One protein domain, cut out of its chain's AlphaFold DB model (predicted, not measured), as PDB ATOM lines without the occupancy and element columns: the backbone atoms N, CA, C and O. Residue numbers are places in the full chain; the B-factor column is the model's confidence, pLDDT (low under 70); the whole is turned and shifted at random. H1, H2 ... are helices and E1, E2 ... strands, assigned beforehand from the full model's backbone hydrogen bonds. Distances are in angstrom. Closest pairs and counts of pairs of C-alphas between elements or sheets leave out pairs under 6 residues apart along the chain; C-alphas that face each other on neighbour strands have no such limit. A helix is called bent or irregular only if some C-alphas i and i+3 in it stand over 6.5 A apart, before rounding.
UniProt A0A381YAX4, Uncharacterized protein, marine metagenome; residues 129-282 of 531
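What this domain is: This is residues 129 to 282 of the 531 residues of an uncharacterized protein of marine metagenome (UniProt A0A381YAX4). A strongly twisted and curled sheet of five strands has H2 and H4 side by side over one face, with H5 following H4, while H3 crosses the other face. Short H1 lies beside the strands, and the loops of residues 191 to 201 and 229 to 240 link H3 to E3 and E4 to E5. The printed part has 154 residues, with five named helices and five named strands in the order E1, H1, H2, E2, H3, E3, E4, E5, H4, H5. The sheet order is E2, E1, E3, E4, E5, mixed parallel and antiparallel, and the class is mixed, helices and strands. The whole is compact, with a radius of gyration of the C-alphas of 15.6 A and spans of 45 by 31 by 30 A.

Where its parts are: E1, residues 129 to 136, begins at C-alpha 129 (144.205, 94.683, 118.833) and is 21.7 A long. H1 is residues 138 to 141, and H2 is residues 143 to 160, 26.4 A long. E2 is residues 162 to 168, 18.4 A long, and H3 is residues 176 to 190, 20.8 A long. E3, residues 202 to 211, is 28.4 A long, beginning at C-alpha 202 (137.329, 90.454, 113.743). E4 is residues 219 to 228, 27.8 A long, and E5 is residues 241 to 247, 20.0 A long. H4, residues 252 to 269, is 26.4 A long. H5, residues 271 to 282, is 17.1 A long and ends at C-alpha 282 (150.498, 84.753, 109.414). H2 is irregular, but only just, with C-alphas 156 and 159 at 6.53 A; H3 is irregular, with C-alphas 177 and 180 at 9.0 A, and so is H5, with C-alphas 278 and 281 at 7.3 A.

How they stand to each other: E2 and E1 are parallel at 39 degrees, with N 132 and O 165 at 2.9 A. E1 and E3 are parallel at 20 degrees, with N 133 and O 203 at 2.8 A. E3, E4 and E5 form a meander, each strand the antiparallel neighbour of the one before, and its two pairs are hairpins: N 206 and O 224 are 2.8 A apart, and N 223 and O 244 are 2.9 A apart. E1, H1, H2, E2 is a strand-helix-strand unit, two parallel neighbour strands with helices between, with a right-handed crossover. E2, H3, E3 is a split unit, with E1 between its strands, also with a right-handed crossover. The sheet has helices on both faces, three layers: H2, H4 and H5 on one, H3 on the other. H2 is on the sheet over E1 at a height over the sheet of 8.3 A. H4 is over E5 at 8.2 A, and its closest C-alphas to E5 are those of Leu 266 and Ala 244, 4.9 A apart. H2 and H4 touch at a shallow tilt of 31 degrees, the same way, with the C-alphas of Ile 149 and Ile 259 closest at 6.2 A. H5 runs along the strands over E3, at 25 degrees on the local plane, and meets H4 only through their link. H3 runs across the strands, at 65 degrees to E1 on the local plane, at a height of 9.0 A. H1 is on the sheet over none of the strands, its height of 4.2 A only just above the sheet's level. H2 and H3 are apart. O i to N i+4 pairs are within hydrogen-bond range in 12 of 14 in H2, 4 of 11 in H3, 10 of 14 in H4 and 6 of 8 in H5; H3 has 7 of 12 O i to N i+3 pairs within range, and H1 is too short for an i+4 pair.

The domain as a whole: The two C-alphas farthest apart, those of Gln 194 and Asn 214, are 49.9 A apart. The printed part has no cut. The links H3 to E3 and E4 to E5 are long, with 11 and 12 residues. The mean pLDDT of the printed part is 78.4, and 35 residues are under 70: 170 to 172, 188 to 200, 213 to 217, 230 to 239 and 279 to 282.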
ATOM      1  N   ASP A 129     145.486  93.998 118.792       78.31
ATOM      2  CA  ASP A 129     144.205  94.683 118.833       78.31
ATOM      3  C   ASP A 129     143.238  94.031 117.837       78.31
ATOM      4  O   ASP A 129     143.567  93.844 116.665       78.31
ATOM      5  N   PHE A 130     142.051  93.677 118.320       80.25
ATOM      6  CA  PHE A 130     140.951  93.127 117.535       80.25
ATOM      7  C   PHE A 130     139.719  94.003 117.705       80.25
ATOM      8  O   PHE A 130     139.447  94.516 118.790       80.25
ATOM      9  N   TYR A 131     138.917  94.121 116.653       83.94
ATOM     10  CA  TYR A 131     137.562  94.633 116.814       83.94
ATOM     11  C   TYR A 131     136.656  93.504 117.292       83.94
ATOM     12  O   TYR A 131     136.593  92.447 116.658       83.94
ATOM     13  N   LEU A 132     135.960  93.743 118.403       89.06
ATOM     14  CA  LEU A 132     134.972  92.823 118.951       89.06
ATOM     15  C   LEU A 132     133.574  93.313 118.587       89.06
ATOM     16  O   LEU A 132     133.124  94.347 119.072       89.06
ATOM     17  N   ILE A 133     132.872  92.567 117.746       88.44
ATOM     18  CA  ILE A 133     131.472  92.809 117.416       88.44
ATOM     19  C   ILE A 133     130.612  92.111 118.463       88.44
ATOM     20  O   ILE A 133     130.598  90.887 118.541       88.44
ATOM     21  N   TYR A 134     129.861  92.881 119.242       89.69
ATOM     22  CA  TYR A 134     128.859  92.334 120.146       89.69
ATOM     23  C   TYR A 134     127.499  92.298 119.447       89.69
ATOM     24  O   TYR A 134     126.884  93.341 119.187       89.69
ATOM     25  N   ASN A 135     127.053  91.090 119.113       89.12
ATOM     26  CA  ASN A 135     125.837  90.827 118.358       89.12
ATOM     27  C   ASN A 135     124.860  89.991 119.186       89.12
ATOM     28  O   ASN A 135     124.803  88.769 119.072       89.12
ATOM     29  N   ALA A 136     124.086  90.662 120.027       88.25
ATOM     30  CA  ALA A 136     123.138  89.994 120.903       88.25
ATOM     31  C   ALA A 136     121.688  90.369 120.595       88.25
ATOM     32  O   ALA A 136     121.424  91.409 119.976       88.25
ATOM     33  N   GLU A 137     120.747  89.524 121.011       86.38
ATOM     34  CA  GLU A 137     119.318  89.864 121.050       86.38
ATOM     35  C   GLU A 137     119.050  91.035 122.012       86.38
ATOM     36  O   GLU A 137     119.865  91.333 122.883       86.38
ATOM     37  N   ASN A 138     117.917  91.731 121.841       82.62
ATOM     38  CA  ASN A 138     117.630  92.987 122.551       82.62
ATOM     39  C   ASN A 138     117.692  92.853 124.081       82.62
ATOM     40  O   ASN A 138     118.189  93.758 124.747       82.62
ATOM     41  N   GLU A 139     117.236  91.723 124.622       79.62
ATOM     42  CA  GLU A 139     117.225  91.430 126.062       79.62
ATOM     43  C   GLU A 139     118.643  91.418 126.664       79.62
ATOM     44  O   GLU A 139     118.844  91.844 127.795       79.62
ATOM     45  N   PHE A 140     119.657  91.054 125.873       83.44
ATOM     46  CA  PHE A 140     121.065  90.985 126.285       83.44
ATOM     47  C   PHE A 140     121.856  92.261 125.952       83.44
ATOM     48  O   PHE A 140     123.083  92.298 126.068       83.44
ATOM     49  N   ARG A 141     121.184  93.323 125.492       79.50
ATOM     50  CA  ARG A 141     121.802  94.641 125.246       79.50
ATOM     51  C   ARG A 141     121.635  95.601 126.424       79.50
ATOM     52  O   ARG A 141     122.038  96.757 126.319       79.50
ATOM     53  N   GLN A 142     121.036  95.141 127.521       79.62
ATOM     54  CA  GLN A 142     120.914  95.918 128.748       79.62
ATOM     55  C   GLN A 142     122.296  96.226 129.336       79.62
ATOM     56  O   GLN A 142     123.216  95.415 129.230       79.62
ATOM     57  N   ASN A 143     122.437  97.405 129.949       80.94
ATOM     58  CA  ASN A 143     123.739  97.947 130.347       80.94
ATOM     59  C   ASN A 143     124.484  97.039 131.341       80.94
ATOM     60  O   ASN A 143     125.690  96.852 131.217       80.94
ATOM     61  N   GLU A 144     123.762  96.438 132.286       85.06
ATOM     62  CA  GLU A 144     124.330  95.557 133.309       85.06
ATOM     63  C   GLU A 144     124.893  94.261 132.707       85.06
ATOM     64  O   GLU A 144     126.087  93.987 132.833       85.06
ATOM     65  N   TYR A 145     124.069  93.524 131.952       86.12
ATOM     66  CA  TYR A 145     124.491  92.308 131.250       86.12
ATOM     67  C   TYR A 145     125.669  92.581 130.309       86.12
ATOM     68  O   TYR A 145     126.675  91.871 130.331       86.12
ATOM     69  N   LEU A 146     125.554  93.635 129.494       87.88
ATOM     70  CA  LEU A 146     126.568  94.021 128.520       87.88
ATOM     71  C   LEU A 146     127.908  94.343 129.185       87.88
ATOM     72  O   LEU A 146     128.954  93.908 128.709       87.88
ATOM     73  N   THR A 147     127.882  95.114 130.271       89.25
ATOM     74  CA  THR A 147     129.101  95.499 130.987       89.25
ATOM     75  C   THR A 147     129.783  94.260 131.552       89.25
ATOM     76  O   THR A 147     130.964  94.038 131.285       89.25
ATOM     77  N   LYS A 148     129.021  93.396 132.233       90.50
ATOM     78  CA  LYS A 148     129.559  92.192 132.867       90.50
ATOM     79  C   LYS A 148     130.130  91.204 131.851       90.50
ATOM     80  O   LYS A 148     131.240  90.709 132.047       90.50
ATOM     81  N   ILE A 149     129.415  90.925 130.756       91.50
ATOM     82  CA  ILE A 149     129.888  89.957 129.755       91.50
ATOM     83  C   ILE A 149     131.159  90.444 129.052       91.50
ATOM     84  O   ILE A 149     132.069  89.649 128.824       91.50
ATOM     85  N   LEU A 150     131.258  91.743 128.747       91.44
ATOM     86  CA  LEU A 150     132.439  92.311 128.097       91.44
ATOM     87  C   LEU A 150     133.647  92.360 129.037       91.44
ATOM     88  O   LEU A 150     134.746  92.009 128.615       91.44
ATOM     89  N   GLU A 151     133.456  92.740 130.301       92.00
ATOM     90  CA  GLU A 151     134.525  92.758 131.309       92.00
ATOM     91  C   GLU A 151     135.092  91.351 131.557       92.00
ATOM     92  O   GLU A 151     136.309  91.132 131.541       92.00
ATOM     93  N   GLN A 152     134.204  90.370 131.740       92.88
ATOM     94  CA  GLN A 152     134.591  88.982 131.978       92.88
ATOM     95  C   GLN A 152     135.254  88.351 130.747       92.88
ATOM     96  O   GLN A 152     136.181  87.552 130.903       92.88
ATOM     97  N   LEU A 153     134.821  88.717 129.535       94.00
ATOM     98  CA  LEU A 153     135.461  88.283 128.294       94.00
ATOM     99  C   LEU A 153     136.862  88.890 128.138       94.00
ATOM    100  O   LEU A 153     137.807  88.152 127.863       94.00
ATOM    101  N   ASP A 154     137.022  90.203 128.329       91.81
ATOM    102  CA  ASP A 154     138.320  90.878 128.180       91.81
ATOM    103  C   ASP A 154     139.353  90.323 129.171       91.81
ATOM    104  O   ASP A 154     140.479  89.987 128.790       91.81
ATOM    105  N   THR A 155     138.927  90.082 130.417       92.94
ATOM    106  CA  THR A 155     139.747  89.444 131.459       92.94
ATOM    107  C   THR A 155     140.299  88.090 131.007       92.94
ATOM    108  O   THR A 155     141.470  87.796 131.241       92.94
ATOM    109  N   ARG A 156     139.487  87.289 130.307       94.50
ATOM    110  CA  ARG A 156     139.857  85.951 129.822       94.50
ATOM    111  C   ARG A 156     140.634  85.972 128.499       94.50
ATOM    112  O   ARG A 156     141.363  85.029 128.208       94.50
ATOM    113  N   LEU A 157     140.522  87.035 127.698       92.75
ATOM    114  CA  LEU A 157     141.285  87.223 126.452       92.75
ATOM    115  C   LEU A 157     142.687  87.803 126.688       92.75
ATOM    116  O   LEU A 157     143.623  87.513 125.935       92.75
ATOM    117  N   LYS A 158     142.864  88.590 127.752       91.06
ATOM    118  CA  LYS A 158     144.131  89.239 128.111       91.06
ATOM    119  C   LYS A 158     145.333  88.283 128.229       91.06
ATOM    120  O   LYS A 158     146.396  88.655 127.719       91.06
ATOM    121  N   PRO A 159     145.221  87.072 128.822       91.69
ATOM    122  CA  PRO A 159     146.312  86.093 128.852       91.69
ATOM    123  C   PRO A 159     146.846  85.725 127.463       91.69
ATOM    124  O   PRO A 159     148.045  85.538 127.298       91.69
ATOM    125  N   TYR A 160     145.990  85.722 126.437       90.12
ATOM    126  CA  TYR A 160     146.367  85.454 125.041       90.12
ATOM    127  C   TYR A 160     146.981  86.665 124.330       90.12
ATOM    128  O   TYR A 160     147.213  86.629 123.121       90.12
ATOM    129  N   ARG A 161     147.225  87.762 125.058       85.56
ATOM    130  CA  ARG A 161     147.686  89.046 124.519       85.56
ATOM    131  C   ARG A 161     146.726  89.609 123.468       85.56
ATOM    132  O   ARG A 161     147.150  90.222 122.492       85.56
ATOM    133  N   ILE A 162     145.425  89.431 123.675       86.50
ATOM    134  CA  ILE A 162     144.371  90.004 122.834       86.50
ATOM    135  C   ILE A 162     143.767  91.202 123.570       86.50
ATOM    136  O   ILE A 162     143.395  91.084 124.733       86.50
ATOM    137  N   ARG A 163     143.688  92.353 122.896       84.69
ATOM    138  CA  ARG A 163     142.918  93.525 123.337       84.69
ATOM    139  C   ARG A 163     141.773  93.746 122.376       84.69
ATOM    140  O   ARG A 163     141.948  93.630 121.162       84.69
ATOM    141  N   THR A 164     140.615  94.088 122.915       85.69
ATOM    142  CA  THR A 164     139.412  94.269 122.111       85.69
ATOM    143  C   THR A 164     138.975  95.727 122.059       85.69
ATOM    144  O   THR A 164     139.052  96.465 123.039       85.69
ATOM    145  N   LYS A 165     138.523  96.163 120.881       83.19
ATOM    146  CA  LYS A 165     137.801  97.421 120.685       83.19
ATOM    147  C   LYS A 165     136.360  97.093 120.317       83.19
ATOM    148  O   LYS A 165     136.091  96.562 119.238       83.19
ATOM    149  N   ASN A 166     135.451  97.391 121.236       79.81
ATOM    150  CA  ASN A 166     134.079  96.899 121.182       79.81
ATOM    151  C   ASN A 166     133.221  97.691 120.189       79.81
ATOM    152  O   ASN A 166     133.248  98.921 120.149       79.81
ATOM    153  N   ILE A 167     132.417  96.971 119.411       76.62
ATOM    154  CA  ILE A 167     131.453  97.494 118.448       76.62
ATOM    155  C   ILE A 167     130.104  96.856 118.733       76.62
ATOM    156  O   ILE A 167     129.899  95.661 118.536       76.62
ATOM    157  N   LEU A 168     129.161  97.685 119.168       77.81
ATOM    158  CA  LEU A 168     127.803  97.261 119.488       77.81
ATOM    159  C   LEU A 168     126.935  97.262 118.228       77.81
ATOM    160  O   LEU A 168     126.793  98.292 117.560       77.81
ATOM    161  N   VAL A 169     126.298  96.131 117.921       75.62
ATOM    162  CA  VAL A 169     125.281  96.062 116.863       75.62
ATOM    163  C   VAL A 169     123.997  96.716 117.381       75.62
ATOM    164  O   VAL A 169     123.249  96.110 118.136       75.62
ATOM    165  N   LYS A 170     123.737  97.978 117.000       67.69
ATOM    166  CA  LYS A 170     122.592  98.767 117.516       67.69
ATOM    167  C   LYS A 170     121.226  98.386 116.922       67.69
ATOM    168  O   LYS A 170     120.211  98.595 117.574       67.69
ATOM    169  N   LYS A 171     121.175  97.854 115.695       65.44
ATOM    170  CA  LYS A 171     119.927  97.459 114.997       65.44
ATOM    171  C   LYS A 171     119.740  95.933 115.018       65.44
ATOM    172  O   LYS A 171     120.523  95.254 115.683       65.44
ATOM    173  N   ASN A 172     118.675  95.423 114.390       64.25
ATOM    174  CA  ASN A 172     118.278  94.005 114.369       64.25
ATOM    175  C   ASN A 172     119.483  93.052 114.336       64.25
ATOM    176  O   ASN A 172     120.418  93.266 113.564       64.25
ATOM    177  N   PHE A 173     119.431  92.031 115.195       74.44
ATOM    178  CA  PHE A 173     120.401  90.942 115.308       74.44
ATOM    179  C   PHE A 173     120.978  90.536 113.945       74.44
ATOM    180  O   PHE A 173     120.225  90.226 113.020       74.44
ATOM    181  N   LEU A 174     122.306  90.564 113.801       81.69
ATOM    182  CA  LEU A 174     122.952  90.320 112.513       81.69
ATOM    183  C   LEU A 174     123.143  88.808 112.310       81.69
ATOM    184  O   LEU A 174     123.977  88.202 112.979       81.69
ATOM    185  N   PRO A 175     122.423  88.139 111.399       82.12
ATOM    186  CA  PRO A 175     122.542  86.693 111.288       82.12
ATOM    187  C   PRO A 175     123.905  86.292 110.700       82.12
ATOM    188  O   PRO A 175     124.546  87.051 109.966       82.12
ATOM    189  N   LEU A 176     124.342  85.059 110.978       77.88
ATOM    190  CA  LEU A 176     125.587  84.494 110.433       77.88
ATOM    191  C   LEU A 176     125.636  84.589 108.899       77.88
ATOM    192  O   LEU A 176     126.637  85.036 108.344       77.88
ATOM    193  N   LYS A 177     124.509  84.302 108.229       80.25
ATOM    194  CA  LYS A 177     124.345  84.389 106.764       80.25
ATOM    195  C   LYS A 177     124.623  85.770 106.158       80.25
ATOM    196  O   LYS A 177     124.866  85.860 104.964       80.25
ATOM    197  N   ALA A 178     124.588  86.844 106.954       81.25
ATOM    198  CA  ALA A 178     124.948  88.180 106.471       81.25
ATOM    199  C   ALA A 178     126.447  88.290 106.116       81.25
ATOM    200  O   ALA A 178     126.851  89.216 105.415       81.25
ATOM    201  N   GLY A 179     127.266  87.347 106.597       78.88
ATOM    202  CA  GLY A 179     128.662  87.190 106.206       78.88
ATOM    203  C   GLY A 179     129.584  88.326 106.653       78.88
ATOM    204  O   GLY A 179     129.197  89.234 107.397       78.88
ATOM    205  N   MET A 180     130.831  88.253 106.187       78.12
ATOM    206  CA  MET A 180     131.915  89.174 106.546       78.12
ATOM    207  C   MET A 180     131.652  90.610 106.068       78.12
ATOM    208  O   MET A 180     131.910  91.569 106.794       78.12
ATOM    209  N   GLN A 181     131.064  90.786 104.881       77.44
ATOM    210  CA  GLN A 181     130.853  92.117 104.305       77.44
ATOM    211  C   GLN A 181     129.911  92.990 105.148       77.44
ATOM    212  O   GLN A 181     130.148  94.192 105.293       77.44
ATOM    213  N   ALA A 182     128.872  92.394 105.743       80.31
ATOM    214  CA  ALA A 182     127.968  93.104 106.643       80.31
ATOM    215  C   ALA A 182     128.679  93.561 107.928       80.31
ATOM    216  O   ALA A 182     128.452  94.675 108.397       80.31
ATOM    217  N   ARG A 183     129.596  92.740 108.454       82.19
ATOM    218  CA  ARG A 183     130.403  93.042 109.647       82.19
ATOM    219  C   ARG A 183     131.416  94.147 109.382       82.19
ATOM    220  O   ARG A 183     131.516  95.088 110.162       82.19
ATOM    221  N   LEU A 184     132.069  94.115 108.221       77.19
ATOM    222  CA  LEU A 184     132.950  95.197 107.774       77.19
ATOM    223  C   LEU A 184     132.209  96.531 107.600       77.19
ATOM    224  O   LEU A 184     132.784  97.594 107.825       77.19
ATOM    225  N   ASN A 185     130.928  96.511 107.226       77.81
ATOM    226  CA  ASN A 185     130.141  97.739 107.107       77.81
ATOM    227  C   ASN A 185     129.828  98.388 108.470       77.81
ATOM    228  O   ASN A 185     129.708  99.610 108.519       77.81
ATOM    229  N   LEU A 186     129.779  97.620 109.569       77.38
ATOM    230  CA  LEU A 186     129.633  98.171 110.928       77.38
ATOM    231  C   LEU A 186     130.859  98.985 111.366       77.38
ATOM    232  O   LEU A 186     130.729  99.942 112.125       77.38
ATOM    233  N   LEU A 187     132.050  98.628 110.871       71.50
ATOM    234  CA  LEU A 187     133.284  99.378 111.135       71.50
ATOM    235  C   LEU A 187     133.246 100.754 110.460       71.50
ATOM    236  O   LEU A 187     133.604 101.755 111.075       71.50
ATOM    237  N   LYS A 188     132.745 100.808 109.215       62.72
ATOM    238  CA  LYS A 188     132.660 102.038 108.408       62.72
ATOM    239  C   LYS A 188     131.755 103.105 109.027       62.72
ATOM    240  O   LYS A 188     132.022 104.284 108.843       62.72
ATOM    241  N   SER A 189     130.686 102.718 109.727       57.81
ATOM    242  CA  SER A 189     129.758 103.683 110.333       57.81
ATOM    243  C   SER A 189     130.269 104.298 111.638       57.81
ATOM    244  O   SER A 189     129.737 105.318 112.059       57.81
ATOM    245  N   ASN A 190     131.273 103.691 112.284       55.41
ATOM    246  CA  ASN A 190     131.730 104.088 113.620       55.41
ATOM    247  C   ASN A 190     133.135 104.719 113.638       55.41
ATOM    248  O   ASN A 190     133.489 105.355 114.631       55.41
ATOM    249  N   HIS A 191     133.937 104.573 112.576       53.53
ATOM    250  CA  HIS A 191     135.302 105.105 112.507       53.53
ATOM    251  C   HIS A 191     135.577 105.780 111.150       53.53
ATOM    252  O   HIS A 191     135.423 105.156 110.104       53.53
ATOM    253  N   GLN A 192     135.992 107.057 111.172       44.50
ATOM    254  CA  GLN A 192     136.363 107.856 109.986       44.50
ATOM    255  C   GLN A 192     137.757 107.521 109.415       44.50
ATOM    256  O   GLN A 192     138.142 108.069 108.384       44.50
ATOM    257  N   GLU A 193     138.529 106.636 110.048       45.50
ATOM    258  CA  GLU A 193     139.891 106.333 109.604       45.50
ATOM    259  C   GLU A 193     139.916 105.332 108.442       45.50
ATOM    260  O   GLU A 193     139.309 104.260 108.497       45.50
ATOM    261  N   GLN A 194     140.677 105.685 107.401       43.44
ATOM    262  CA  GLN A 194     141.029 104.871 106.233       43.44
ATOM    263  C   GLN A 194     141.921 103.672 106.617       43.44
ATOM    264  O   GLN A 194     143.037 103.521 106.130       43.44
ATOM    265  N   THR A 195     141.455 102.805 107.512       47.66
ATOM    266  CA  THR A 195     142.123 101.530 107.783       47.66
ATOM    267  C   THR A 195     141.882 100.581 106.613       47.66
ATOM    268  O   THR A 195     140.757 100.444 106.124       47.66
ATOM    269  N   ASP A 196     142.957  99.952 106.135       50.34
ATOM    270  CA  ASP A 196     142.931  99.003 105.024       50.34
ATOM    271  C   ASP A 196     141.972  97.842 105.352       50.34
ATOM    272  O   ASP A 196     142.248  96.980 106.192       50.34
ATOM    273  N   LYS A 197     140.796  97.872 104.716       45.59
ATOM    274  CA  LYS A 197     139.590  97.092 105.056       45.59
ATOM    275  C   LYS A 197     139.787  95.575 104.958       45.59
ATOM    276  O   LYS A 197     138.989  94.829 105.516       45.59
ATOM    277  N   ASN A 198     140.850  95.138 104.285       48.00
ATOM    278  CA  ASN A 198     141.182  93.734 104.056       48.00
ATOM    279  C   ASN A 198     142.234  93.187 105.035       48.00
ATOM    280  O   ASN A 198     142.668  92.049 104.882       48.00
ATOM    281  N   SER A 199     142.659  93.970 106.030       54.41
ATOM    282  CA  SER A 199     143.793  93.617 106.900       54.41
ATOM    283  C   SER A 199     143.431  93.318 108.359       54.41
ATOM    284  O   SER A 199     144.299  92.901 109.122       54.41
ATOM    285  N   LEU A 200     142.170  93.516 108.765       61.47
ATOM    286  CA  LEU A 200     141.785  93.478 110.178       61.47
ATOM    287  C   LEU A 200     140.994  92.205 110.529       61.47
ATOM    288  O   LEU A 200     139.889  92.019 110.013       61.47
ATOM    289  N   PRO A 201     141.515  91.338 111.417       70.56
ATOM    290  CA  PRO A 201     140.731  90.243 111.973       70.56
ATOM    291  C   PRO A 201     139.612  90.770 112.879       70.56
ATOM    292  O   PRO A 201     139.821  91.722 113.635       70.56
ATOM    293  N   LEU A 202     138.448  90.114 112.859       82.94
ATOM    294  CA  LEU A 202     137.329  90.454 113.743       82.94
ATOM    295  C   LEU A 202     136.976  89.269 114.636       82.94
ATOM    296  O   LEU A 202     136.955  88.119 114.191       82.94
ATOM    297  N   LEU A 203     136.644  89.577 115.884       88.75
ATOM    298  CA  LEU A 203     135.955  88.659 116.776       88.75
ATOM    299  C   LEU A 203     134.495  89.093 116.859       88.75
ATOM    300  O   LEU A 203     134.203  90.282 116.925       88.75
ATOM    301  N   GLU A 204     133.567  88.149 116.846       90.25
ATOM    302  CA  GLU A 204     132.161  88.402 117.144       90.25
ATOM    303  C   GLU A 204     131.763  87.574 118.361       90.25
ATOM    304  O   GLU A 204     131.949  86.358 118.369       90.25
ATOM    305  N   LEU A 205     131.222  88.243 119.377       92.12
ATOM    306  CA  LEU A 205     130.525  87.607 120.483       92.12
ATOM    307  C   LEU A 205     129.031  87.705 120.202       92.12
ATOM    308  O   LEU A 205     128.472  88.804 120.132       92.12
ATOM    309  N   LYS A 206     128.396  86.555 120.013       90.81
ATOM    310  CA  LYS A 206     126.986  86.461 119.666       90.81
ATOM    311  C   LYS A 206     126.216  85.783 120.787       90.81
ATOM    312  O   LYS A 206     126.523  84.648 121.123       90.81
ATOM    313  N   SER A 207     125.201  86.460 121.317       89.94
ATOM    314  CA  SER A 207     124.381  85.957 122.427       89.94
ATOM    315  C   SER A 207     122.908  85.913 122.024       89.94
ATOM    316  O   SER A 207     122.344  86.913 121.575       89.94
ATOM    317  N   SER A 208     122.293  84.741 122.143       89.31
ATOM    318  CA  SER A 208     120.930  84.467 121.670       89.31
ATOM    319  C   SER A 208     120.179  83.538 122.611       89.31
ATOM    320  O   SER A 208     120.788  82.693 123.274       89.31
ATOM    321  N   LYS A 209     118.854  83.651 122.612       88.75
ATOM    322  CA  LYS A 209     117.958  82.792 123.375       88.75
ATOM    323  C   LYS A 209     117.658  81.527 122.575       88.75
ATOM    324  O   LYS A 209     117.359  81.587 121.383       88.75
ATOM    325  N   ILE A 210     117.739  80.371 123.223       87.38
ATOM    326  CA  ILE A 210     117.344  79.086 122.635       87.38
ATOM    327  C   ILE A 210     116.350  78.385 123.564       87.38
ATOM    328  O   ILE A 210     116.451  78.518 124.783       87.38
ATOM    329  N   ALA A 211     115.380  77.661 123.002       81.12
ATOM    330  CA  ALA A 211     114.471  76.836 123.797       81.12
ATOM    331  C   ALA A 211     115.245  75.684 124.456       81.12
ATOM    332  O   ALA A 211     116.167  75.131 123.846       81.12
ATOM    333  N   ASP A 212     114.887  75.329 125.690       73.44
ATOM    334  CA  ASP A 212     115.414  74.125 126.316       73.44
ATOM    335  C   ASP A 212     114.788  72.890 125.651       73.44
ATOM    336  O   ASP A 212     113.579  72.815 125.447       73.44
ATOM    337  N   GLY A 213     115.617  71.908 125.292       66.81
ATOM    338  CA  GLY A 213     115.164  70.686 124.621       66.81
ATOM    339  C   GLY A 213     114.260  69.808 125.492       66.81
ATOM    340  O   GLY A 213     113.546  68.967 124.955       66.81
ATOM    341  N   ASN A 214     114.279  70.018 126.813       68.19
ATOM    342  CA  ASN A 214     113.489  69.259 127.784       68.19
ATOM    343  C   ASN A 214     112.176  69.951 128.188       68.19
ATOM    344  O   ASN A 214     111.234  69.268 128.580       68.19
ATOM    345  N   ASP A 215     112.105  71.281 128.094       67.12
ATOM    346  CA  ASP A 215     110.909  72.067 128.404       67.12
ATOM    347  C   ASP A 215     110.870  73.315 127.501       67.12
ATOM    348  O   ASP A 215     111.667  74.235 127.695       67.12
ATOM    349  N   PRO A 216     109.948  73.388 126.526       62.44
ATOM    350  CA  PRO A 216     109.861  74.514 125.600       62.44
ATOM    351  C   PRO A 216     109.441  75.839 126.259       62.44
ATOM    352  O   PRO A 216     109.526  76.880 125.606       62.44
ATOM    353  N   GLN A 217     108.994  75.841 127.524       67.19
ATOM    354  CA  GLN A 217     108.773  77.076 128.285       67.19
ATOM    355  C   GLN A 217     110.055  77.600 128.947       67.19
ATOM    356  O   GLN A 217     110.164  78.800 129.226       67.19
ATOM    357  N   GLN A 218     111.054  76.738 129.147       77.75
ATOM    358  CA  GLN A 218     112.361  77.132 129.654       77.75
ATOM    359  C   GLN A 218     113.287  77.518 128.508       77.75
ATOM    360  O   GLN A 218     113.296  76.928 127.429       77.75
ATOM    361  N   HIS A 219     114.086  78.549 128.749       83.56
ATOM    362  CA  HIS A 219     115.016  79.072 127.765       83.56
ATOM    363  C   HIS A 219     116.432  79.050 128.324       83.56
ATOM    364  O   HIS A 219     116.659  79.294 129.510       83.56
ATOM    365  N   LYS A 220     117.386  78.777 127.438       87.81
ATOM    366  CA  LYS A 220     118.819  78.818 127.708       87.81
ATOM    367  C   LYS A 220     119.451  79.978 126.957       87.81
ATOM    368  O   LYS A 220     119.053  80.330 125.843       87.81
ATOM    369  N   LEU A 221     120.469  80.555 127.571       88.31
ATOM    370  CA  LEU A 221     121.333  81.547 126.963       88.31
ATOM    371  C   LEU A 221     122.436  80.817 126.196       88.31
ATOM    372  O   LEU A 221     123.250  80.113 126.789       88.31
ATOM    373  N   LYS A 222     122.481  80.999 124.875       90.69
ATOM    374  CA  LYS A 222     123.574  80.524 124.023       90.69
ATOM    375  C   LYS A 222     124.506  81.682 123.704       90.69
ATOM    376  O   LYS A 222     124.058  82.681 123.146       90.69
ATOM    377  N   THR A 223     125.794  81.518 123.992       91.06
ATOM    378  CA  THR A 223     126.837  82.470 123.592       91.06
ATOM    379  C   THR A 223     127.856  81.795 122.684       91.06
ATOM    380  O   THR A 223     128.299  80.676 122.938       91.06
ATOM    381  N   GLU A 224     128.201  82.476 121.597       91.75
ATOM    382  CA  GLU A 224     129.119  82.022 120.559       91.75
ATOM    383  C   GLU A 224     130.261  83.035 120.401       91.75
ATOM    384  O   GLU A 224     130.005  84.226 120.226       91.75
ATOM    385  N   LEU A 225     131.513  82.570 120.421       92.00
ATOM    386  CA  LEU A 225     132.676  83.355 120.009       92.00
ATOM    387  C   LEU A 225     133.088  82.930 118.604       92.00
ATOM    388  O   LEU A 225     133.312  81.748 118.334       92.00
ATOM    389  N   ILE A 226     133.190  83.908 117.715       89.56
ATOM    390  CA  ILE A 226     133.312  83.684 116.284       89.56
ATOM    391  C   ILE A 226     134.493  84.470 115.737       89.56
ATOM    392  O   ILE A 226     134.611  85.671 115.980       89.56
ATOM    393  N   PHE A 227     135.344  83.809 114.956       86.38
ATOM    394  CA  PHE A 227     136.427  84.472 114.241       86.38
ATOM    395  C   PHE A 227     136.046  84.751 112.785       86.38
ATOM    396  O   PHE A 227     135.678  83.835 112.045       86.38
ATOM    397  N   TRP A 228     136.197  86.005 112.358       80.06
ATOM    398  CA  TRP A 228     135.982  86.423 110.975       80.06
ATOM    399  C   TRP A 228     137.270  86.912 110.326       80.06
ATOM    400  O   TRP A 228     138.030  87.687 110.913       80.06
ATOM    401  N   SER A 229     137.470  86.498 109.073       72.75
ATOM    402  CA  SER A 229     138.645  86.853 108.285       72.75
ATOM    403  C   SER A 229     138.281  87.275 106.855       72.75
ATOM    404  O   SER A 229     137.388  86.667 106.260       72.75
ATOM    405  N   PRO A 230     138.944  88.302 106.293       60.31
ATOM    406  CA  PRO A 230     138.759  88.730 104.906       60.31
ATOM    407  C   PRO A 230     139.314  87.731 103.874       60.31
ATOM    408  O   PRO A 230     138.844  87.729 102.744       60.31
ATOM    409  N   GLU A 231     140.242  86.844 104.258       55.38
ATOM    410  CA  GLU A 231     140.767  85.768 103.392       55.38
ATOM    411  C   GLU A 231     139.725  84.675 103.081       55.38
ATOM    412  O   GLU A 231     139.895  83.914 102.133       55.38
ATOM    413  N   ASN A 232     138.600  84.630 103.805       50.19
ATOM    414  CA  ASN A 232     137.478  83.725 103.524       50.19
ATOM    415  C   ASN A 232     136.602  84.198 102.339       50.19
ATOM    416  O   ASN A 232     135.416  83.874 102.277       50.19
ATOM    417  N   SER A 233     137.142  84.989 101.406       38.72
ATOM    418  CA  SER A 233     136.388  85.555 100.278       38.72
ATOM    419  C   SER A 233     136.017  84.543  99.189       38.72
ATOM    420  O   SER A 233     135.355  84.915  98.224       38.72
ATOM    421  N   LEU A 234     136.415  83.278  99.309       37.53
ATOM    422  CA  LEU A 234     136.132  82.241  98.322       37.53
ATOM    423  C   LEU A 234     135.648  80.979  99.044       37.53
ATOM    424  O   LEU A 234     136.450  80.235  99.589       37.53
ATOM    425  N   THR A 235     134.322  80.799  99.042       39.06
ATOM    426  CA  THR A 235     133.588  79.519  99.129       39.06
ATOM    427  C   THR A 235     133.945  78.551 100.272       39.06
ATOM    428  O   THR A 235     135.000  77.931 100.284       39.06
ATOM    429  N   ASP A 236     132.982  78.341 101.177       38.97
ATOM    430  CA  ASP A 236     132.797  77.105 101.957       38.97
ATOM    431  C   ASP A 236     133.989  76.590 102.786       38.97
ATOM    432  O   ASP A 236     134.518  75.499 102.576       38.97
ATOM    433  N   SER A 237     134.374  77.327 103.829       41.56
ATOM    434  CA  SER A 237     135.131  76.761 104.957       41.56
ATOM    435  C   SER A 237     134.656  77.365 106.277       41.56
ATOM    436  O   SER A 237     134.298  78.545 106.319       41.56
ATOM    437  N   PRO A 238     134.559  76.549 107.342       49.75
ATOM    438  CA  PRO A 238     133.624  76.787 108.424       49.75
ATOM    439  C   PRO A 238     134.045  78.024 109.198       49.75
ATOM    440  O   PRO A 238     135.195  78.157 109.623       49.75
ATOM    441  N   THR A 239     133.090  78.919 109.417       61.28
ATOM    442  CA  THR A 239     133.145  79.858 110.526       61.28
ATOM    443  C   THR A 239     133.598  79.073 111.762       61.28
ATOM    444  O   THR A 239     132.885  78.170 112.201       61.28
ATOM    445  N   ILE A 240     134.803  79.336 112.279       70.81
ATOM    446  CA  ILE A 240     135.252  78.673 113.506       70.81
ATOM    447  C   ILE A 240     134.474  79.336 114.631       70.81
ATOM    448  O   ILE A 240     134.636  80.532 114.893       70.81
ATOM    449  N   ILE A 241     133.592  78.553 115.233       80.75
ATOM    450  CA  ILE A 241     132.682  78.984 116.280       80.75
ATOM    451  C   ILE A 241     132.996  78.147 117.508       80.75
ATOM    452  O   ILE A 241     133.016  76.920 117.445       80.75
ATOM    453  N   ALA A 242     133.211  78.825 118.622       84.88
ATOM    454  CA  ALA A 242     133.117  78.220 119.934       84.88
ATOM    455  C   ALA A 242     131.771  78.602 120.526       84.88
ATOM    456  O   ALA A 242     131.358  79.753 120.399       84.88
ATOM    457  N   SER A 243     131.082  77.657 121.151       87.69
ATOM    458  CA  SER A 243     129.767  77.905 121.728       87.69
ATOM    459  C   SER A 243     129.660  77.323 123.123       87.69
ATOM    460  O   SER A 243     130.181  76.239 123.386       87.69
ATOM    461  N   ALA A 244     128.916  78.016 123.971       88.62
ATOM    462  CA  ALA A 244     128.481  77.536 125.268       88.62
ATOM    463  C   ALA A 244     127.014  77.901 125.491       88.62
ATOM    464  O   ALA A 244     126.490  78.851 124.899       88.62
ATOM    465  N   THR A 245     126.357  77.125 126.342       88.38
ATOM    466  CA  THR A 245     124.982  77.358 126.771       88.38
ATOM    467  C   THR A 245     124.901  77.324 128.287       88.38
ATOM    468  O   THR A 245     125.598  76.539 128.938       88.38
ATOM    469  N   ASP A 246     124.042  78.167 128.848       86.94
ATOM    470  CA  ASP A 246     123.703  78.130 130.266       86.94
ATOM    471  C   ASP A 246     122.259  78.575 130.518       86.94
ATOM    472  O   ASP A 246     121.533  78.920 129.580       86.94
ATOM    473  N   LEU A 247     121.830  78.526 131.778       84.75
ATOM    474  CA  LEU A 247     120.526  79.030 132.200       84.75
ATOM    475  C   LEU A 247     120.357  80.506 131.821       84.75
ATOM    476  O   LEU A 247     121.312  81.279 131.769       84.75
ATOM    477  N   MET A 248     119.123  80.903 131.529       82.50
ATOM    478  CA  MET A 248     118.818  82.295 131.226       82.50
ATOM    479  C   MET A 248     118.781  83.123 132.525       82.50
ATOM    480  O   MET A 248     118.078  82.729 133.456       82.50
ATOM    481  N   PRO A 249     119.515  84.251 132.614       80.00
ATOM    482  CA  PRO A 249     119.437  85.136 133.770       80.00
ATOM    483  C   PRO A 249     118.181  86.012 133.698       80.00
ATOM    484  O   PRO A 249     117.923  86.647 132.674       80.00
ATOM    485  N   TYR A 250     117.429  86.080 134.797       79.69
ATOM    486  CA  TYR A 250     116.231  86.915 134.950       79.69
ATOM    487  C   TYR A 250     116.386  88.007 136.026       79.69
ATOM    488  O   TYR A 250     115.500  88.850 136.164       79.69
ATOM    489  N   SER A 251     117.498  88.024 136.773       82.25
ATOM    490  CA  SER A 251     117.837  89.044 137.778       82.25
ATOM    491  C   SER A 251     119.326  89.417 137.749       82.25
ATOM    492  O   SER A 251     120.144  88.662 137.225       82.25
ATOM    493  N   SER A 252     119.691  90.556 138.345       80.12
ATOM    494  CA  SER A 252     121.085  91.014 138.492       80.12
ATOM    495  C   SER A 252     121.967  90.007 139.241       80.12
ATOM    496  O   SER A 252     123.042  89.646 138.770       80.12
ATOM    497  N   GLU A 253     121.475  89.450 140.350       83.69
ATOM    498  CA  GLU A 253     122.179  88.402 141.107       83.69
ATOM    499  C   GLU A 253     122.461  87.159 140.247       83.69
ATOM    500  O   GLU A 253     123.531  86.553 140.323       83.69
ATOM    501  N   GLN A 254     121.516  86.787 139.377       86.25
ATOM    502  CA  GLN A 254     121.706  85.684 138.439       86.25
ATOM    503  C   GLN A 254     122.713  86.034 137.339       86.25
ATOM    504  O   GLN A 254     123.490  85.167 136.951       86.25
ATOM    505  N   ILE A 255     122.740  87.281 136.853       85.94
ATOM    506  CA  ILE A 255     123.735  87.762 135.880       85.94
ATOM    507  C   ILE A 255     125.155  87.574 136.432       85.94
ATOM    508  O   ILE A 255     126.019  87.051 135.723       85.94
ATOM    509  N   ASP A 256     125.384  87.939 137.696       87.38
ATOM    510  CA  ASP A 256     126.697  87.847 138.341       87.38
ATOM    511  C   ASP A 256     127.215  86.411 138.492       87.38
ATOM    512  O   ASP A 256     128.426  86.200 138.458       87.38
ATOM    513  N   SER A 257     126.317  85.431 138.606       88.75
ATOM    514  CA  SER A 257     126.666  84.010 138.716       88.75
ATOM    515  C   SER A 257     126.742  83.305 137.354       88.75
ATOM    516  O   SER A 257     127.698  82.581 137.070       88.75
ATOM    517  N   ILE A 258     125.769  83.550 136.472       89.69
ATOM    518  CA  ILE A 258     125.613  82.835 135.196       89.69
ATOM    519  C   ILE A 258     126.647  83.285 134.160       89.69
ATOM    520  O   ILE A 258     127.158  82.452 133.415       89.69
ATOM    521  N   ILE A 259     126.981  84.581 134.078       91.00
ATOM    522  CA  ILE A 259     127.928  85.065 133.059       91.00
ATOM    523  C   ILE A 259     129.323  84.441 133.225       91.00
ATOM    524  O   ILE A 259     129.853  83.952 132.222       91.00
ATOM    525  N   PRO A 260     129.936  84.426 134.429       91.94
ATOM    526  CA  PRO A 260     131.209  83.742 134.630       91.94
ATOM    527  C   PRO A 260     131.150  82.266 134.229       91.94
ATOM    528  O   PRO A 260     131.967  81.843 133.418       91.94
ATOM    529  N   GLN A 261     130.134  81.521 134.684       92.25
ATOM    530  CA  GLN A 261     129.973  80.092 134.373       92.25
ATOM    531  C   GLN A 261     129.825  79.830 132.870       92.25
ATOM    532  O   GLN A 261     130.454  78.925 132.313       92.25
ATOM    533  N   LEU A 262     129.032  80.653 132.183       93.12
ATOM    534  CA  LEU A 262     128.847  80.566 130.742       93.12
ATOM    535  C   LEU A 262     130.159  80.810 129.989       93.12
ATOM    536  O   LEU A 262     130.460  80.099 129.026       93.12
ATOM    537  N   LEU A 263     130.935  81.812 130.405       93.81
ATOM    538  CA  LEU A 263     132.226  82.102 129.790       93.81
ATOM    539  C   LEU A 263     133.257  81.021 130.113       93.81
ATOM    540  O   LEU A 263     134.007  80.651 129.218       93.81
ATOM    541  N   ASP A 264     133.246  80.446 131.311       93.88
ATOM    542  CA  ASP A 264     134.104  79.316 131.682       93.88
ATOM    543  C   ASP A 264     133.846  78.100 130.787       93.88
ATOM    544  O   ASP A 264     134.784  77.510 130.251       93.88
ATOM    545  N   ARG A 265     132.573  77.794 130.501       93.69
ATOM    546  CA  ARG A 265     132.205  76.772 129.505       93.69
ATOM    547  C   ARG A 265     132.647  77.147 128.090       93.69
ATOM    548  O   ARG A 265     133.042  76.275 127.317       93.69
ATOM    549  N   LEU A 266     132.581  78.430 127.727       94.12
ATOM    550  CA  LEU A 266     133.002  78.907 126.407       94.12
ATOM    551  C   LEU A 266     134.514  78.753 126.210       94.12
ATOM    552  O   LEU A 266     134.941  78.341 125.128       94.12
ATOM    553  N   ILE A 267     135.305  79.030 127.250       94.31
ATOM    554  CA  ILE A 267     136.765  78.891 127.243       94.31
ATOM    555  C   ILE A 267     137.193  77.476 126.843       94.31
ATOM    556  O   ILE A 267     138.119  77.311 126.049       94.31
ATOM    557  N   LEU A 268     136.521  76.444 127.352       93.19
ATOM    558  CA  LEU A 268     136.892  75.053 127.069       93.19
ATOM    559  C   LEU A 268     136.849  74.722 125.567       93.19
ATOM    560  O   LEU A 268     137.598  73.872 125.090       93.19
ATOM    561  N   ASN A 269     136.035  75.453 124.800       91.38
ATOM    562  CA  ASN A 269     135.805  75.207 123.378       91.38
ATOM    563  C   ASN A 269     136.467  76.241 122.452       91.38
ATOM    564  O   ASN A 269     136.454  76.069 121.231       91.38
ATOM    565  N   TRP A 270     137.037  77.328 122.982       92.31
ATOM    566  CA  TRP A 270     137.457  78.467 122.156       92.31
ATOM    567  C   TRP A 270     138.860  78.387 121.566       92.31
ATOM    568  O   TRP A 270     139.209  79.193 120.702       92.31
ATOM    569  N   THR A 271     139.655  77.391 121.958       89.56
ATOM    570  CA  THR A 271     141.055  77.257 121.538       89.56
ATOM    571  C   THR A 271     141.224  77.317 120.011       89.56
ATOM    572  O   THR A 271     142.103  78.045 119.545       89.56
ATOM    573  N   PRO A 272     140.386  76.658 119.180       87.50
ATOM    574  CA  PRO A 272     140.472  76.787 117.723       87.50
ATOM    575  C   PRO A 272     140.274  78.228 117.220       87.50
ATOM    576  O   PRO A 272     141.008  78.674 116.334       87.50
ATOM    577  N   VAL A 273     139.323  78.966 117.808       88.12
ATOM    578  CA  VAL A 273     139.023  80.371 117.480       88.12
ATOM    579  C   VAL A 273     140.227  81.247 117.816       88.12
ATOM    580  O   VAL A 273     140.721  81.981 116.958       88.12
ATOM    581  N   ILE A 274     140.752  81.112 119.038       87.50
ATOM    582  CA  ILE A 274     141.903  81.879 119.520       87.50
ATOM    583  C   ILE A 274     143.145  81.597 118.675       87.50
ATOM    584  O   ILE A 274     143.800  82.527 118.209       87.50
ATOM    585  N   LYS A 275     143.451  80.331 118.376       82.12
ATOM    586  CA  LYS A 275     144.592  79.989 117.511       82.12
ATOM    587  C   LYS A 275     144.461  80.586 116.122       82.12
ATOM    588  O   LYS A 275     145.450  81.085 115.585       82.12
ATOM    589  N   LYS A 276     143.268  80.544 115.524       79.62
ATOM    590  CA  LYS A 276     143.048  81.150 114.208       79.62
ATOM    591  C   LYS A 276     143.229  82.665 114.277       79.62
ATOM    592  O   LYS A 276     143.950  83.212 113.448       79.62
ATOM    593  N   ALA A 277     142.704  83.321 115.310       78.19
ATOM    594  CA  ALA A 277     142.912  84.748 115.547       78.19
ATOM    595  C   ALA A 277     144.405  85.105 115.704       78.19
ATOM    596  O   ALA A 277     144.911  86.023 115.056       78.19
ATOM    597  N   LEU A 278     145.153  84.327 116.489       76.44
ATOM    598  CA  LEU A 278     146.593  84.507 116.698       76.44
ATOM    599  C   LEU A 278     147.444  84.141 115.471       76.44
ATOM    600  O   LEU A 278     148.589  84.584 115.358       76.44
ATOM    601  N   THR A 279     146.917  83.373 114.523       69.62
ATOM    602  CA  THR A 279     147.620  83.018 113.281       69.62
ATOM    603  C   THR A 279     147.124  83.786 112.065       69.62
ATOM    604  O   THR A 279     147.746  83.686 111.024       69.62
ATOM    605  N   PHE A 280     146.077  84.604 112.158       63.44
ATOM    606  CA  PHE A 280     145.529  85.308 110.995       63.44
ATOM    607  C   PHE A 280     146.536  86.249 110.310       63.44
ATOM    608  O   PHE A 280     146.690  86.213 109.097       63.44
ATOM    609  N   ASN A 281     147.339  86.993 111.076       53.66
ATOM    610  CA  ASN A 281     148.422  87.808 110.501       53.66
ATOM    611  C   ASN A 281     149.595  86.975 109.944       53.66
ATOM    612  O   ASN A 281     150.538  87.543 109.399       53.66
ATOM    613  N   ALA A 282     149.551  85.644 110.069       50.28
ATOM    614  CA  ALA A 282     150.498  84.753 109.414       50.28
ATOM    615  C   ALA A 282     150.295  84.692 107.895       50.28
ATOM    616  O   ALA A 282     151.204  84.247 107.224       50.28
TER     617      ALA A 282